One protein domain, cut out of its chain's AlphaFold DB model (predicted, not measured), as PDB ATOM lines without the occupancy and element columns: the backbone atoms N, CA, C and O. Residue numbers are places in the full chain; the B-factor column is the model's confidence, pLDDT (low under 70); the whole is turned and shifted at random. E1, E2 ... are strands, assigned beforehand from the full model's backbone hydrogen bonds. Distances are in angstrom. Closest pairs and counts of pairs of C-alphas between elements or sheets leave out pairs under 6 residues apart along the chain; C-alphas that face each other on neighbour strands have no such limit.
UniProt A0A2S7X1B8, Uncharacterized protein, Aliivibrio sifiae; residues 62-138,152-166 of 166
ATOM      1  N   GLU A  62     -23.202   1.563  36.327       69.94
ATOM      2  CA  GLU A  62     -24.220   0.715  36.957       69.94
ATOM      3  C   GLU A  62     -25.397   0.439  36.007       69.94
ATOM      4  O   GLU A  62     -26.291   1.270  35.811       69.94
ATOM      5  N   TRP A  63     -25.432  -0.771  35.448       77.69
ATOM      6  CA  TRP A  63     -26.635  -1.316  34.828       77.69
ATOM      7  C   TRP A  63     -27.732  -1.472  35.879       77.69
ATOM      8  O   TRP A  63     -27.588  -2.203  36.859       77.69
ATOM      9  N   LYS A  64     -28.869  -0.818  35.653       86.19
ATOM     10  CA  LYS A  64     -30.048  -0.943  36.505       86.19
ATOM     11  C   LYS A  64     -30.973  -2.022  35.962       86.19
ATOM     12  O   LYS A  64     -31.464  -1.919  34.837       86.19
ATOM     13  N   GLU A  65     -31.291  -3.005  36.795       88.69
ATOM     14  CA  GLU A  65     -32.352  -3.963  36.498       88.69
ATOM     15  C   GLU A  65     -33.727  -3.281  36.523       88.69
ATOM     16  O   GLU A  65     -34.091  -2.591  37.479       88.69
ATOM     17  N   LEU A  66     -34.484  -3.450  35.437       91.38
ATOM     18  CA  LEU A  66     -35.893  -3.063  35.353       91.38
ATOM     19  C   LEU A  66     -36.819  -4.249  35.575       91.38
ATOM     20  O   LEU A  66     -37.927  -4.081  36.080       91.38
ATOM     21  N   TYR A  67     -36.387  -5.428  35.134       92.25
ATOM     22  CA  TYR A  67     -37.186  -6.635  35.192       92.25
ATOM     23  C   TYR A  67     -36.305  -7.879  35.208       92.25
ATOM     24  O   TYR A  67     -35.334  -7.969  34.455       92.25
ATOM     25  N   SER A  68     -36.724  -8.865  35.994       90.19
ATOM     26  CA  SER A  68     -36.236 -10.239  35.976       90.19
ATOM     27  C   SER A  68     -37.431 -11.159  36.222       90.19
ATOM     28  O   SER A  68     -38.239 -10.909  37.118       90.19
ATOM     29  N   GLY A  69     -37.604 -12.181  35.390       89.19
ATOM     30  CA  GLY A  69     -38.762 -13.065  35.456       89.19
ATOM     31  C   GLY A  69     -38.948 -13.878  34.184       89.19
ATOM     32  O   GLY A  69     -37.985 -14.293  33.555       89.19
ATOM     33  N   ASN A  70     -40.196 -14.157  33.824       93.69
ATOM     34  CA  ASN A  70     -40.537 -14.887  32.609       93.69
ATOM     35  C   ASN A  70     -41.927 -14.432  32.140       93.69
ATOM     36  O   ASN A  70     -42.936 -14.824  32.723       93.69
ATOM     37  N   THR A  71     -41.988 -13.556  31.133       96.31
ATOM     38  CA  THR A  71     -43.257 -12.951  30.691       96.31
ATOM     39  C   THR A  71     -43.342 -12.750  29.183       96.31
ATOM     40  O   THR A  71     -42.338 -12.526  28.516       96.31
ATOM     41  N   THR A  72     -44.554 -12.791  28.632       96.75
ATOM     42  CA  THR A  72     -44.858 -12.322  27.266       96.75
ATOM     43  C   THR A  72     -45.476 -10.923  27.253       96.75
ATOM     44  O   THR A  72     -45.702 -10.349  26.186       96.75
ATOM     45  N   SER A  73     -45.741 -10.354  28.431       95.56
ATOM     46  CA  SER A  73     -46.271  -9.002  28.587       95.56
ATOM     47  C   SER A  73     -45.225  -7.938  28.254       95.56
ATOM     48  O   SER A  73     -44.037  -8.225  28.089       95.56
ATOM     49  N   SER A  74     -45.680  -6.691  28.153       96.06
ATOM     50  CA  SER A  74     -44.803  -5.545  27.922       96.06
ATOM     51  C   SER A  74     -44.103  -5.102  29.208       96.06
ATOM     52  O   SER A  74     -44.725  -4.999  30.263       96.06
ATOM     53  N   ILE A  75     -42.823  -4.769  29.089       96.75
ATOM     54  CA  ILE A  75     -41.996  -4.123  30.106       96.75
ATOM     55  C   ILE A  75     -41.655  -2.732  29.588       96.75
ATOM     56  O   ILE A  75     -41.090  -2.586  28.505       96.75
ATOM     57  N   THR A  76     -42.016  -1.706  30.351       96.75
ATOM     58  CA  THR A  76     -41.761  -0.312  29.978       96.75
ATOM     59  C   THR A  76     -40.302   0.057  30.208       96.75
ATOM     60  O   THR A  76     -39.741  -0.214  31.270       96.75
ATOM     61  N   ILE A  77     -39.706   0.724  29.223       93.50
ATOM     62  CA  ILE A  77     -38.346   1.245  29.273       93.50
ATOM     63  C   ILE A  77     -38.395   2.753  29.561       93.50
ATOM     64  O   ILE A  77     -39.065   3.491  28.836       93.50
ATOM     65  N   PRO A  78     -37.707   3.243  30.607       90.81
ATOM     66  CA  PRO A  78     -37.590   4.670  30.882       90.81
ATOM     67  C   PRO A  78     -36.942   5.423  29.716       90.81
ATOM     68  O   PRO A  78     -35.898   5.014  29.212       90.81
ATOM     69  N   GLY A  79     -37.514   6.568  29.337       84.62
ATOM     70  CA  GLY A  79     -37.021   7.370  28.208       84.62
ATOM     71  C   GLY A  79     -35.645   8.015  28.420       84.62
ATOM     72  O   GLY A  79     -35.057   8.514  27.472       84.62
ATOM     73  N   ASN A  80     -35.122   8.007  29.649       83.94
ATOM     74  CA  ASN A  80     -33.785   8.499  29.974       83.94
ATOM     75  C   ASN A  80     -32.710   7.395  29.961       83.94
ATOM     76  O   ASN A  80     -31.585   7.655  30.376       83.94
ATOM     77  N   ALA A  81     -33.052   6.162  29.574       85.19
ATOM     78  CA  ALA A  81     -32.061   5.112  29.370       85.19
ATOM     79  C   ALA A  81     -31.186   5.456  28.157       85.19
ATOM     80  O   ALA A  81     -31.694   5.907  27.140       85.19
ATOM     81  N   LYS A  82     -29.879   5.220  28.240       80.50
ATOM     82  CA  LYS A  82     -28.955   5.309  27.101       80.50
ATOM     83  C   LYS A  82     -28.923   3.998  26.329       80.50
ATOM     84  O   LYS A  82     -29.049   3.994  25.107       80.50
ATOM     85  N   MET A  83     -28.796   2.892  27.062       82.25
ATOM     86  CA  MET A  83     -28.732   1.537  26.520       82.25
ATOM     87  C   MET A  83     -29.770   0.651  27.192       82.25
ATOM     88  O   MET A  83     -30.081   0.817  28.372       82.25
ATOM     89  N   VAL A  84     -30.273  -0.312  26.432       87.81
ATOM     90  CA  VAL A  84     -31.209  -1.338  26.869       87.81
ATOM     91  C   VAL A  84     -30.585  -2.687  26.565       87.81
ATOM     92  O   VAL A  84     -30.077  -2.914  25.467       87.81
ATOM     93  N   MET A  85     -30.645  -3.588  27.531       87.88
ATOM     94  CA  MET A  85     -30.310  -4.987  27.343       87.88
ATOM     95  C   MET A  85     -31.529  -5.833  27.665       87.88
ATOM     96  O   MET A  85     -32.156  -5.661  28.709       87.88
ATOM     97  N   VAL A  86     -31.843  -6.767  26.777       91.06
ATOM     98  CA  VAL A  86     -32.965  -7.685  26.911       91.06
ATOM     99  C   VAL A  86     -32.459  -9.108  26.782       91.06
ATOM    100  O   VAL A  86     -31.841  -9.454  25.779       91.06
ATOM    101  N   GLN A  87     -32.773  -9.942  27.764       87.88
ATOM    102  CA  GLN A  87     -32.654 -11.389  27.667       87.88
ATOM    103  C   GLN A  87     -34.030 -11.974  27.360       87.88
ATOM    104  O   GLN A  87     -35.008 -11.687  28.055       87.88
ATOM    105  N   THR A  88     -34.099 -12.803  26.328       93.56
ATOM    106  CA  THR A  88     -35.285 -13.553  25.910       93.56
ATOM    107  C   THR A  88     -35.033 -15.055  26.030       93.56
ATOM    108  O   THR A  88     -33.890 -15.475  26.210       93.56
ATOM    109  N   SER A  89     -36.075 -15.877  25.886       91.25
ATOM    110  CA  SER A  89     -35.926 -17.340  25.808       91.25
ATOM    111  C   SER A  89     -35.034 -17.817  24.655       91.25
ATOM    112  O   SER A  89     -34.446 -18.887  24.765       91.25
ATOM    113  N   GLU A  90     -34.886 -17.014  23.596       90.75
ATOM    114  CA  GLU A  90     -34.107 -17.360  22.398       90.75
ATOM    115  C   GLU A  90     -32.698 -16.743  22.390       90.75
ATOM    116  O   GLU A  90     -31.920 -16.972  21.463       90.75
ATOM    117  N   GLY A  91     -32.359 -15.929  23.396       82.00
ATOM    118  CA  GLY A  91     -31.072 -15.240  23.489       82.00
ATOM    119  C   GLY A  91     -31.186 -13.792  23.953       82.00
ATOM    120  O   GLY A  91     -32.258 -13.320  24.338       82.00
ATOM    121  N   SER A  92     -30.063 -13.078  23.911       81.62
ATOM    122  CA  SER A  92     -29.946 -11.711  24.427       81.62
ATOM    123  C   SER A  92     -29.644 -10.696  23.325       81.62
ATOM    124  O   SER A  92     -28.982 -11.012  22.336       81.62
ATOM    125  N   ALA A  93     -30.094  -9.459  23.528       79.12
ATOM    126  CA  ALA A  93     -29.833  -8.319  22.657       79.12
ATOM    127  C   ALA A  93     -29.518  -7.066  23.487       79.12
ATOM    128  O   ALA A  93     -30.155  -6.826  24.513       79.12
ATOM    129  N   THR A  94     -28.581  -6.246  23.008       82.31
ATOM    130  CA  THR A  94     -28.201  -4.966  23.627       82.31
ATOM    131  C   THR A  94     -28.200  -3.871  22.570       82.31
ATOM    132  O   THR A  94     -27.589  -4.039  21.515       82.31
ATOM    133  N   PHE A  95     -28.884  -2.759  22.829       76.38
ATOM    134  CA  PHE A  95     -29.086  -1.687  21.851       76.38
ATOM    135  C   PHE A  95     -29.364  -0.327  22.527       76.38
ATOM    136  O   PHE A  95     -29.844  -0.290  23.661       76.38
ATOM    137  N   PRO A  96     -29.084   0.807  21.861       80.12
ATOM    138  CA  PRO A  96     -29.458   2.142  22.326       80.12
ATOM    139  C   PRO A  96     -30.972   2.348  22.405       80.12
ATOM    140  O   PRO A  96     -31.716   1.801  21.587       80.12
ATOM    141  N   ILE A  97     -31.439   3.209  23.314       79.88
ATOM    142  CA  ILE A  97     -32.879   3.504  23.462       79.88
ATOM    143  C   ILE A  97     -33.518   4.046  22.172       79.88
ATOM    144  O   ILE A  97     -34.682   3.785  21.881       79.88
ATOM    145  N   ASN A  98     -32.748   4.780  21.369       76.19
ATOM    146  CA  ASN A  98     -33.197   5.461  20.157       76.19
ATOM    147  C   ASN A  98     -33.153   4.571  18.904       76.19
ATOM    148  O   ASN A  98     -33.290   5.081  17.797       76.19
ATOM    149  N   SER A  99     -33.008   3.252  19.059       70.94
ATOM    150  CA  SER A  99     -32.925   2.301  17.938       70.94
ATOM    151  C   SER A  99     -34.247   2.077  17.185       70.94
ATOM    152  O   SER A  99     -34.323   1.219  16.309       70.94
ATOM    153  N   GLY A 100     -35.308   2.820  17.516       79.06
ATOM    154  CA  GLY A 100     -36.636   2.629  16.937       79.06
ATOM    155  C   GLY A 100     -37.256   1.295  17.356       79.06
ATOM    156  O   GLY A 100     -37.059   0.838  18.482       79.06
ATOM    157  N   SER A 101     -38.037   0.680  16.464       84.62
ATOM    158  CA  SER A 101     -38.586  -0.652  16.718       84.62
ATOM    159  C   SER A 101     -37.626  -1.737  16.235       84.62
ATOM    160  O   SER A 101     -37.161  -1.696  15.098       84.62
ATOM    161  N   LEU A 102     -37.351  -2.715  17.099       86.00
ATOM    162  CA  LEU A 102     -36.446  -3.826  16.826       86.00
ATOM    163  C   LEU A 102     -37.130  -5.154  17.126       86.00
ATOM    164  O   LEU A 102     -37.687  -5.337  18.207       86.00
ATOM    165  N   THR A 103     -37.013  -6.114  16.216       90.81
ATOM    166  CA  THR A 103     -37.280  -7.517  16.542       90.81
ATOM    167  C   THR A 103     -36.071  -8.080  17.279       90.81
ATOM    168  O   THR A 103     -34.960  -8.074  16.756       90.81
ATOM    169  N   LEU A 104     -36.293  -8.551  18.501       90.94
ATOM    170  CA  LEU A 104     -35.259  -9.078  19.392       90.94
ATOM    171  C   LEU A 104     -35.000 -10.562  19.137       90.94
ATOM    172  O   LEU A 104     -33.863 -11.015  19.200       90.94
ATOM    173  N   ALA A 105     -36.066 -11.308  18.851       91.12
ATOM    174  CA  ALA A 105     -36.013 -12.727  18.545       91.12
ATOM    175  C   ALA A 105     -37.269 -13.160  17.784       91.12
ATOM    176  O   ALA A 105     -38.339 -12.564  17.949       91.12
ATOM    177  N   THR A 106     -37.135 -14.234  17.007       93.44
ATOM    178  CA  THR A 106     -38.222 -14.881  16.270       93.44
ATOM    179  C   THR A 106     -38.090 -16.390  16.421       93.44
ATOM    180  O   THR A 106     -37.010 -16.934  16.205       93.44
ATOM    181  N   VAL A 107     -39.192 -17.067  16.739       93.62
ATOM    182  CA  VAL A 107     -39.259 -18.529  16.837       93.62
ATOM    183  C   VAL A 107     -40.439 -19.019  16.015       93.62
ATOM    184  O   VAL A 107     -41.517 -18.422  16.047       93.62
ATOM    185  N   THR A 108     -40.223 -20.085  15.249       95.38
ATOM    186  CA  THR A 108     -41.251 -20.701  14.405       95.38
ATOM    187  C   THR A 108     -41.314 -22.185  14.705       95.38
ATOM    188  O   THR A 108     -40.326 -22.892  14.528       95.38
ATOM    189  N   ASN A 109     -42.491 -22.651  15.111       93.44
ATOM    190  CA  ASN A 109     -42.762 -24.061  15.351       93.44
ATOM    191  C   ASN A 109     -43.701 -24.583  14.268       93.44
ATOM    192  O   ASN A 109     -44.686 -23.926  13.933       93.44
ATOM    193  N   THR A 110     -43.385 -25.759  13.725       92.56
ATOM    194  CA  THR A 110     -44.133 -26.386  12.626       92.56
ATOM    195  C   THR A 110     -44.508 -27.815  12.999       92.56
ATOM    196  O   THR A 110     -43.663 -28.572  13.473       92.56
ATOM    197  N   GLU A 111     -45.762 -28.194  12.765       86.50
ATOM    198  CA  GLU A 111     -46.272 -29.551  12.950       86.50
ATOM    199  C   GLU A 111     -46.599 -30.173  11.586       86.50
ATOM    200  O   GLU A 111     -47.513 -29.736  10.879       86.50
ATOM    201  N   SER A 112     -45.861 -31.221  11.220       79.12
ATOM    202  CA  SER A 112     -45.975 -31.884   9.916       79.12
ATOM    203  C   SER A 112     -47.288 -32.650   9.737       79.12
ATOM    204  O   SER A 112     -47.847 -32.639   8.644       79.12
ATOM    205  N   THR A 113     -47.820 -33.259  10.803       74.94
ATOM    206  CA  THR A 113     -49.046 -34.081  10.777       74.94
ATOM    207  C   THR A 113     -50.275 -33.312  10.286       74.94
ATOM    208  O   THR A 113     -51.178 -33.892   9.689       74.94
ATOM    209  N   CYS A 114     -50.303 -32.002  10.526       82.88
ATOM    210  CA  CYS A 114     -51.463 -31.144  10.291       82.88
ATOM    211  C   CYS A 114     -51.164 -29.936   9.396       82.88
ATOM    212  O   CYS A 114     -52.064 -29.130   9.136       82.88
ATOM    213  N   GLY A 115     -49.913 -29.803   8.938       88.31
ATOM    214  CA  GLY A 115     -49.433 -28.636   8.201       88.31
ATOM    215  C   GLY A 115     -49.603 -27.335   8.988       88.31
ATOM    216  O   GLY A 115     -49.931 -26.309   8.398       88.31
ATOM    217  N   LEU A 116     -49.464 -27.385  10.316       91.88
ATOM    218  CA  LEU A 116     -49.635 -26.216  11.177       91.88
ATOM    219  C   LEU A 116     -48.303 -25.506  11.388       91.88
ATOM    220  O   LEU A 116     -47.265 -26.150  11.516       91.88
ATOM    221  N   SER A 117     -48.348 -24.180  11.497       94.62
ATOM    222  CA  SER A 117     -47.201 -23.362  11.890       94.62
ATOM    223  C   SER A 117     -47.627 -22.245  12.836       94.62
ATOM    224  O   SER A 117     -48.673 -21.623  12.634       94.62
ATOM    225  N   ALA A 118     -46.793 -21.937  13.823       95.62
ATOM    226  CA  ALA A 118     -46.930 -20.759  14.670       95.62
ATOM    227  C   ALA A 118     -45.605 -19.995  14.711       95.62
ATOM    228  O   ALA A 118     -44.546 -20.613  14.821       95.62
ATOM    229  N   THR A 119     -45.672 -18.664  14.665       96.31
ATOM    230  CA  THR A 119     -44.496 -17.786  14.716       96.31
ATOM    231  C   THR A 119     -44.679 -16.749  15.815       96.31
ATOM    232  O   THR A 119     -45.663 -16.024  15.829       96.31
ATOM    233  N   ALA A 120     -43.731 -16.656  16.740       96.69
ATOM    234  CA  ALA A 120     -43.742 -15.649  17.796       96.69
ATOM    235  C   ALA A 120     -42.530 -14.728  17.667       96.69
ATOM    236  O   ALA A 120     -41.454 -15.162  17.259       96.69
ATOM    237  N   ASN A 121     -42.715 -13.456  18.031       94.94
ATOM    238  CA  ASN A 121     -41.679 -12.427  17.990       94.94
ATOM    239  C   ASN A 121     -41.577 -11.721  19.341       94.94
ATOM    240  O   ASN A 121     -42.597 -11.299  19.886       94.94
ATOM    241  N   ALA A 122     -40.356 -11.534  19.836       95.62
ATOM    242  CA  ALA A 122     -40.075 -10.552  20.876       95.62
ATOM    243  C   ALA A 122     -39.664  -9.232  20.221       95.62
ATOM    244  O   ALA A 122     -38.865  -9.230  19.285       95.62
ATOM    245  N   ILE A 123     -40.222  -8.116  20.686       93.94
ATOM    246  CA  ILE A 123     -40.109  -6.818  20.015       93.94
ATOM    247  C   ILE A 123     -39.791  -5.727  21.036       93.94
ATOM    248  O   ILE A 123     -40.350  -5.698  22.133       93.94
ATOM    249  N   PHE A 124     -38.925  -4.802  20.641       92.62
ATOM    250  CA  PHE A 124     -38.768  -3.487  21.242       92.62
ATOM    251  C   PHE A 124     -39.479  -2.434  20.383       92.62
ATOM    252  O   PHE A 124     -39.377  -2.458  19.155       92.62
ATOM    253  N   THR A 125     -40.210  -1.510  21.004       89.69
ATOM    254  CA  THR A 125     -41.021  -0.481  20.320       89.69
ATOM    255  C   THR A 125     -40.549   0.950  20.599       89.69
ATOM    256  O   THR A 125     -41.323   1.895  20.468       89.69
ATOM    257  N   GLY A 126     -39.299   1.141  21.028       82.50
ATOM    258  CA  GLY A 126     -38.770   2.449  21.440       82.50
ATOM    259  C   GLY A 126     -39.024   2.774  22.916       82.50
ATOM    260  O   GLY A 126     -38.198   3.413  23.561       82.50
ATOM    261  N   SER A 127     -40.137   2.302  23.480       91.06
ATOM    262  CA  SER A 127     -40.511   2.557  24.880       91.06
ATOM    263  C   SER A 127     -40.886   1.303  25.661       91.06
ATOM    264  O   SER A 127     -41.070   1.368  26.875       91.06
ATOM    265  N   GLN A 128     -41.014   0.155  24.995       95.69
ATOM    266  CA  GLN A 128     -41.376  -1.102  25.634       95.69
ATOM    267  C   GLN A 128     -40.654  -2.274  24.993       95.69
ATOM    268  O   GLN A 128     -40.377  -2.267  23.796       95.69
ATOM    269  N   VAL A 129     -40.408  -3.298  25.799       96.25
ATOM    270  CA  VAL A 129     -39.953  -4.619  25.374       96.25
ATOM    271  C   VAL A 129     -41.079  -5.604  25.644       96.25
ATOM    272  O   VAL A 129     -41.628  -5.613  26.742       96.25
ATOM    273  N   ARG A 130     -41.437  -6.438  24.669       97.12
ATOM    274  CA  ARG A 130     -42.547  -7.388  24.785       97.12
ATOM    275  C   ARG A 130     -42.165  -8.741  24.197       97.12
ATOM    276  O   ARG A 130     -41.543  -8.793  23.138       97.12
ATOM    277  N   GLY A 131     -42.557  -9.819  24.871       95.94
ATOM    278  CA  GLY A 131     -42.479 -11.173  24.323       95.94
ATOM    279  C   GLY A 131     -43.601 -11.468  23.321       95.94
ATOM    280  O   GLY A 131     -44.521 -10.673  23.125       95.94
ATOM    281  N   GLY A 132     -43.536 -12.633  22.691       96.19
ATOM    282  CA  GLY A 132     -44.500 -13.057  21.678       96.19
ATOM    283  C   GLY A 132     -45.102 -14.406  22.011       96.19
ATOM    284  O   GLY A 132     -44.430 -15.271  22.563       96.19
ATOM    285  N   GLU A 133     -46.358 -14.612  21.634       96.88
ATOM    286  CA  GLU A 133     -46.999 -15.918  21.710       96.88
ATOM    287  C   GLU A 133     -48.001 -16.060  20.567       96.88
ATOM    288  O   GLU A 133     -48.792 -15.152  20.317       96.88
ATOM    289  N   GLN A 134     -47.948 -17.191  19.874       97.06
ATOM    290  CA  GLN A 134     -48.893 -17.551  18.826       97.06
ATOM    291  C   GLN A 134     -49.211 -19.040  18.935       97.06
ATOM    292  O   GLN A 134     -48.318 -19.858  19.147       97.06
ATOM    293  N   SER A 135     -50.477 -19.397  18.746       94.31
ATOM    294  CA  SER A 135     -50.923 -20.780  18.614       94.31
ATOM    295  C   SER A 135     -51.733 -20.957  17.334       94.31
ATOM    296  O   SER A 135     -52.366 -20.026  16.834       94.31
ATOM    297  N   SER A 136     -51.679 -22.160  16.776       93.12
ATOM    298  CA  SER A 136     -52.506 -22.578  15.654       93.12
ATOM    299  C   SER A 136     -52.998 -23.989  15.926       93.12
ATOM    300  O   SER A 136     -52.211 -24.857  16.300       93.12
ATOM    301  N   SER A 137     -54.296 -24.214  15.760       90.88
ATOM    302  CA  SER A 137     -54.918 -25.518  15.947       90.88
ATOM    303  C   SER A 137     -55.873 -25.817  14.805       90.88
ATOM    304  O   SER A 137     -56.484 -24.923  14.213       90.88
ATOM    305  N   LYS A 138     -55.976 -27.098  14.459       87.44
ATOM    306  CA  LYS A 138     -56.842 -27.567  13.378       87.44
ATOM    307  C   LYS A 138     -57.256 -29.008  13.625       87.44
ATOM    308  O   LYS A 138     -56.492 -29.808  14.158       87.44
ATOM    309  N   SER A 152     -52.186 -29.175  17.181       90.88
ATOM    310  CA  SER A 152     -51.961 -27.882  17.810       90.88
ATOM    311  C   SER A 152     -50.470 -27.607  17.883       90.88
ATOM    312  O   SER A 152     -49.713 -28.372  18.475       90.88
ATOM    313  N   VAL A 153     -50.066 -26.450  17.369       95.06
ATOM    314  CA  VAL A 153     -48.699 -25.945  17.456       95.06
ATOM    315  C   VAL A 153     -48.698 -24.577  18.126       95.06
ATOM    316  O   VAL A 153     -49.576 -23.746  17.887       95.06
ATOM    317  N   GLN A 154     -47.707 -24.335  18.977       95.50
ATOM    318  CA  GLN A 154     -47.539 -23.079  19.697       95.50
ATOM    319  C   GLN A 154     -46.095 -22.615  19.575       95.50
ATOM    320  O   GLN A 154     -45.174 -23.418  19.697       95.50
ATOM    321  N   ALA A 155     -45.904 -21.321  19.353       97.25
ATOM    322  CA  ALA A 155     -44.625 -20.630  19.398       97.25
ATOM    323  C   ALA A 155     -44.694 -19.565  20.494       97.25
ATOM    324  O   ALA A 155     -45.692 -18.848  20.606       97.25
ATOM    325  N   LYS A 156     -43.649 -19.465  21.315       97.25
ATOM    326  CA  LYS A 156     -43.611 -18.543  22.450       97.25
ATOM    327  C   LYS A 156     -42.194 -18.044  22.680       97.25
ATOM    328  O   LYS A 156     -41.276 -18.849  22.740       97.25
ATOM    329  N   ILE A 157     -42.055 -16.735  22.855       96.94
ATOM    330  CA  ILE A 157     -40.819 -16.079  23.276       96.94
ATOM    331  C   ILE A 157     -41.123 -15.245  24.499       96.94
ATOM    332  O   ILE A 157     -41.979 -14.358  24.456       96.94
ATOM    333  N   THR A 158     -40.398 -15.497  25.578       96.31
ATOM    334  CA  THR A 158     -40.575 -14.757  26.822       96.31
ATOM    335  C   THR A 158     -39.411 -13.825  27.084       96.31
ATOM    336  O   THR A 158     -38.277 -14.095  26.694       96.31
ATOM    337  N   ILE A 159     -39.695 -12.705  27.741       96.69
ATOM    338  CA  ILE A 159     -38.690 -11.801  28.279       96.69
ATOM    339  C   ILE A 159     -38.288 -12.321  29.651       96.69
ATOM    340  O   ILE A 159     -39.142 -12.540  30.515       96.69
ATOM    341  N   GLN A 160     -36.988 -12.526  29.823       91.81
ATOM    342  CA  GLN A 160     -36.398 -13.096  31.024       91.81
ATOM    343  C   GLN A 160     -35.728 -12.039  31.895       91.81
ATOM    344  O   GLN A 160     -35.800 -12.096  33.120       91.81
ATOM    345  N   LYS A 161     -35.090 -11.048  31.267       88.88
ATOM    346  CA  LYS A 161     -34.409  -9.962  31.971       88.88
ATOM    347  C   LYS A 161     -34.377  -8.700  31.123       88.88
ATOM    348  O   LYS A 161     -34.227  -8.781  29.906       88.88
ATOM    349  N   VAL A 162     -34.494  -7.542  31.768       92.19
ATOM    350  CA  VAL A 162     -34.302  -6.229  31.148       92.19
ATOM    351  C   VAL A 162     -33.415  -5.377  32.045       92.19
ATOM    352  O   VAL A 162     -33.774  -5.103  33.192       92.19
ATOM    353  N   LEU A 163     -32.281  -4.932  31.508       87.81
ATOM    354  CA  LEU A 163     -31.381  -3.980  32.154       87.81
ATOM    355  C   LEU A 163     -31.320  -2.688  31.339       87.81
ATOM    356  O   LEU A 163     -31.451  -2.711  30.114       87.81
ATOM    357  N   ILE A 164     -31.079  -1.568  32.013       88.88
ATOM    358  CA  ILE A 164     -30.803  -0.287  31.366       88.88
ATOM    359  C   ILE A 164     -29.532   0.354  31.898       88.88
ATOM    360  O   ILE A 164     -29.223   0.259  33.083       88.88
ATOM    361  N   LEU A 165     -28.855   1.077  31.018       81.62
ATOM    362  CA  LEU A 165     -27.785   2.002  31.364       81.62
ATOM    363  C   LEU A 165     -28.353   3.424  31.357       81.62
ATOM    364  O   LEU A 165     -29.085   3.768  30.428       81.62
ATOM    365  N   LYS A 166     -28.052   4.237  32.372       76.12
ATOM    366  CA  LYS A 166     -28.515   5.633  32.471       76.12
ATOM    367  C   LYS A 166     -27.483   6.643  31.991       76.12
ATOM    368  O   LYS A 166     -26.267   6.376  32.049       76.12
TER     369      LYS A 166
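AT A GLANCE: This is residues 62 to 138 and 152 to 166 of the 166 residues of an uncharacterized protein of Aliivibrio sifiae (UniProt A0A2S7X1B8). A slender rod of strands: at one end two four-stranded sheets, E1 E10 E3 E4 and E2 E7 E6 E5, stand partly face to face as a sandwich, and from there the long hairpin of E5 and E6 reaches on to the other end. The strand pair E8 and E9 packs on that hairpin's far part, with E7 running on into E8 and E9 into E10. The printed part has 92 residues, with no named helix and ten strands, E1 to E10 in order along the chain; the class is all strand and the three sheets are antiparallel. It is only just compact, close to loose, with a radius of gyration of the C-alphas of 14.6 A, and spans 50 by 24 by 17 A.

HOW THE PARTS SIT: Look first at the twisted sheet of E1, residues 64 to 71, E10, 159 to 165, E3, 83 to 88, and E4, 91 to 96, in that order. Here N 66 and O 162 are 2.9 A apart, N 85 and O 163 2.8 A, and N 84 and O 95 of the hairpin E3 and E4 2.8 A, within hydrogen-bond range. The facing sheet runs E2, residues 74 to 76, E7, 128 to 130, E6, 116 to 125, and E5, 101 to 111; the parts that face each other are 10.1 A centre to centre. In it find N 75 and O 129 at 2.8 A, N 123 and O 130 at 2.9 A, and N 109 and O 118 at 2.9 A. E5, E6 and E7 form a meander, each strand the antiparallel neighbour of the one before. E8, residues 132 to 138, and E9, 152 to 157, pair with N 134 and O 155 at 2.9 A. The closest C-alphas of E6 and E9 are those of Ala 118 and Ala 155, 5.3 A apart.

IN THESE COORDINATES: Find C-alpha 64, where E1 begins, at (-30.048, -0.943, 36.505); E1 is 18.8 A long. E5 starts at C-alpha 101, (-38.586, -0.652, 16.718), bends by 55 degrees at residue 104 and measures 30.1 A; E6 measures 28.6 A and E8 20.8 A. E10 ends at C-alpha 165, (-27.785, 2.002, 31.364).

THE WHOLE: The C-alphas of Glu 62 and Thr 113 are the two farthest apart, 50.1 A. Residues 139 to 151 are not printed, and C-alphas 138 and 152 are 6.6 A apart across this cut. Of the links that are printed whole, E2 to E3 is short and the others are tight. The mean pLDDT of the printed part is 89.4, and residue 62 is under 70.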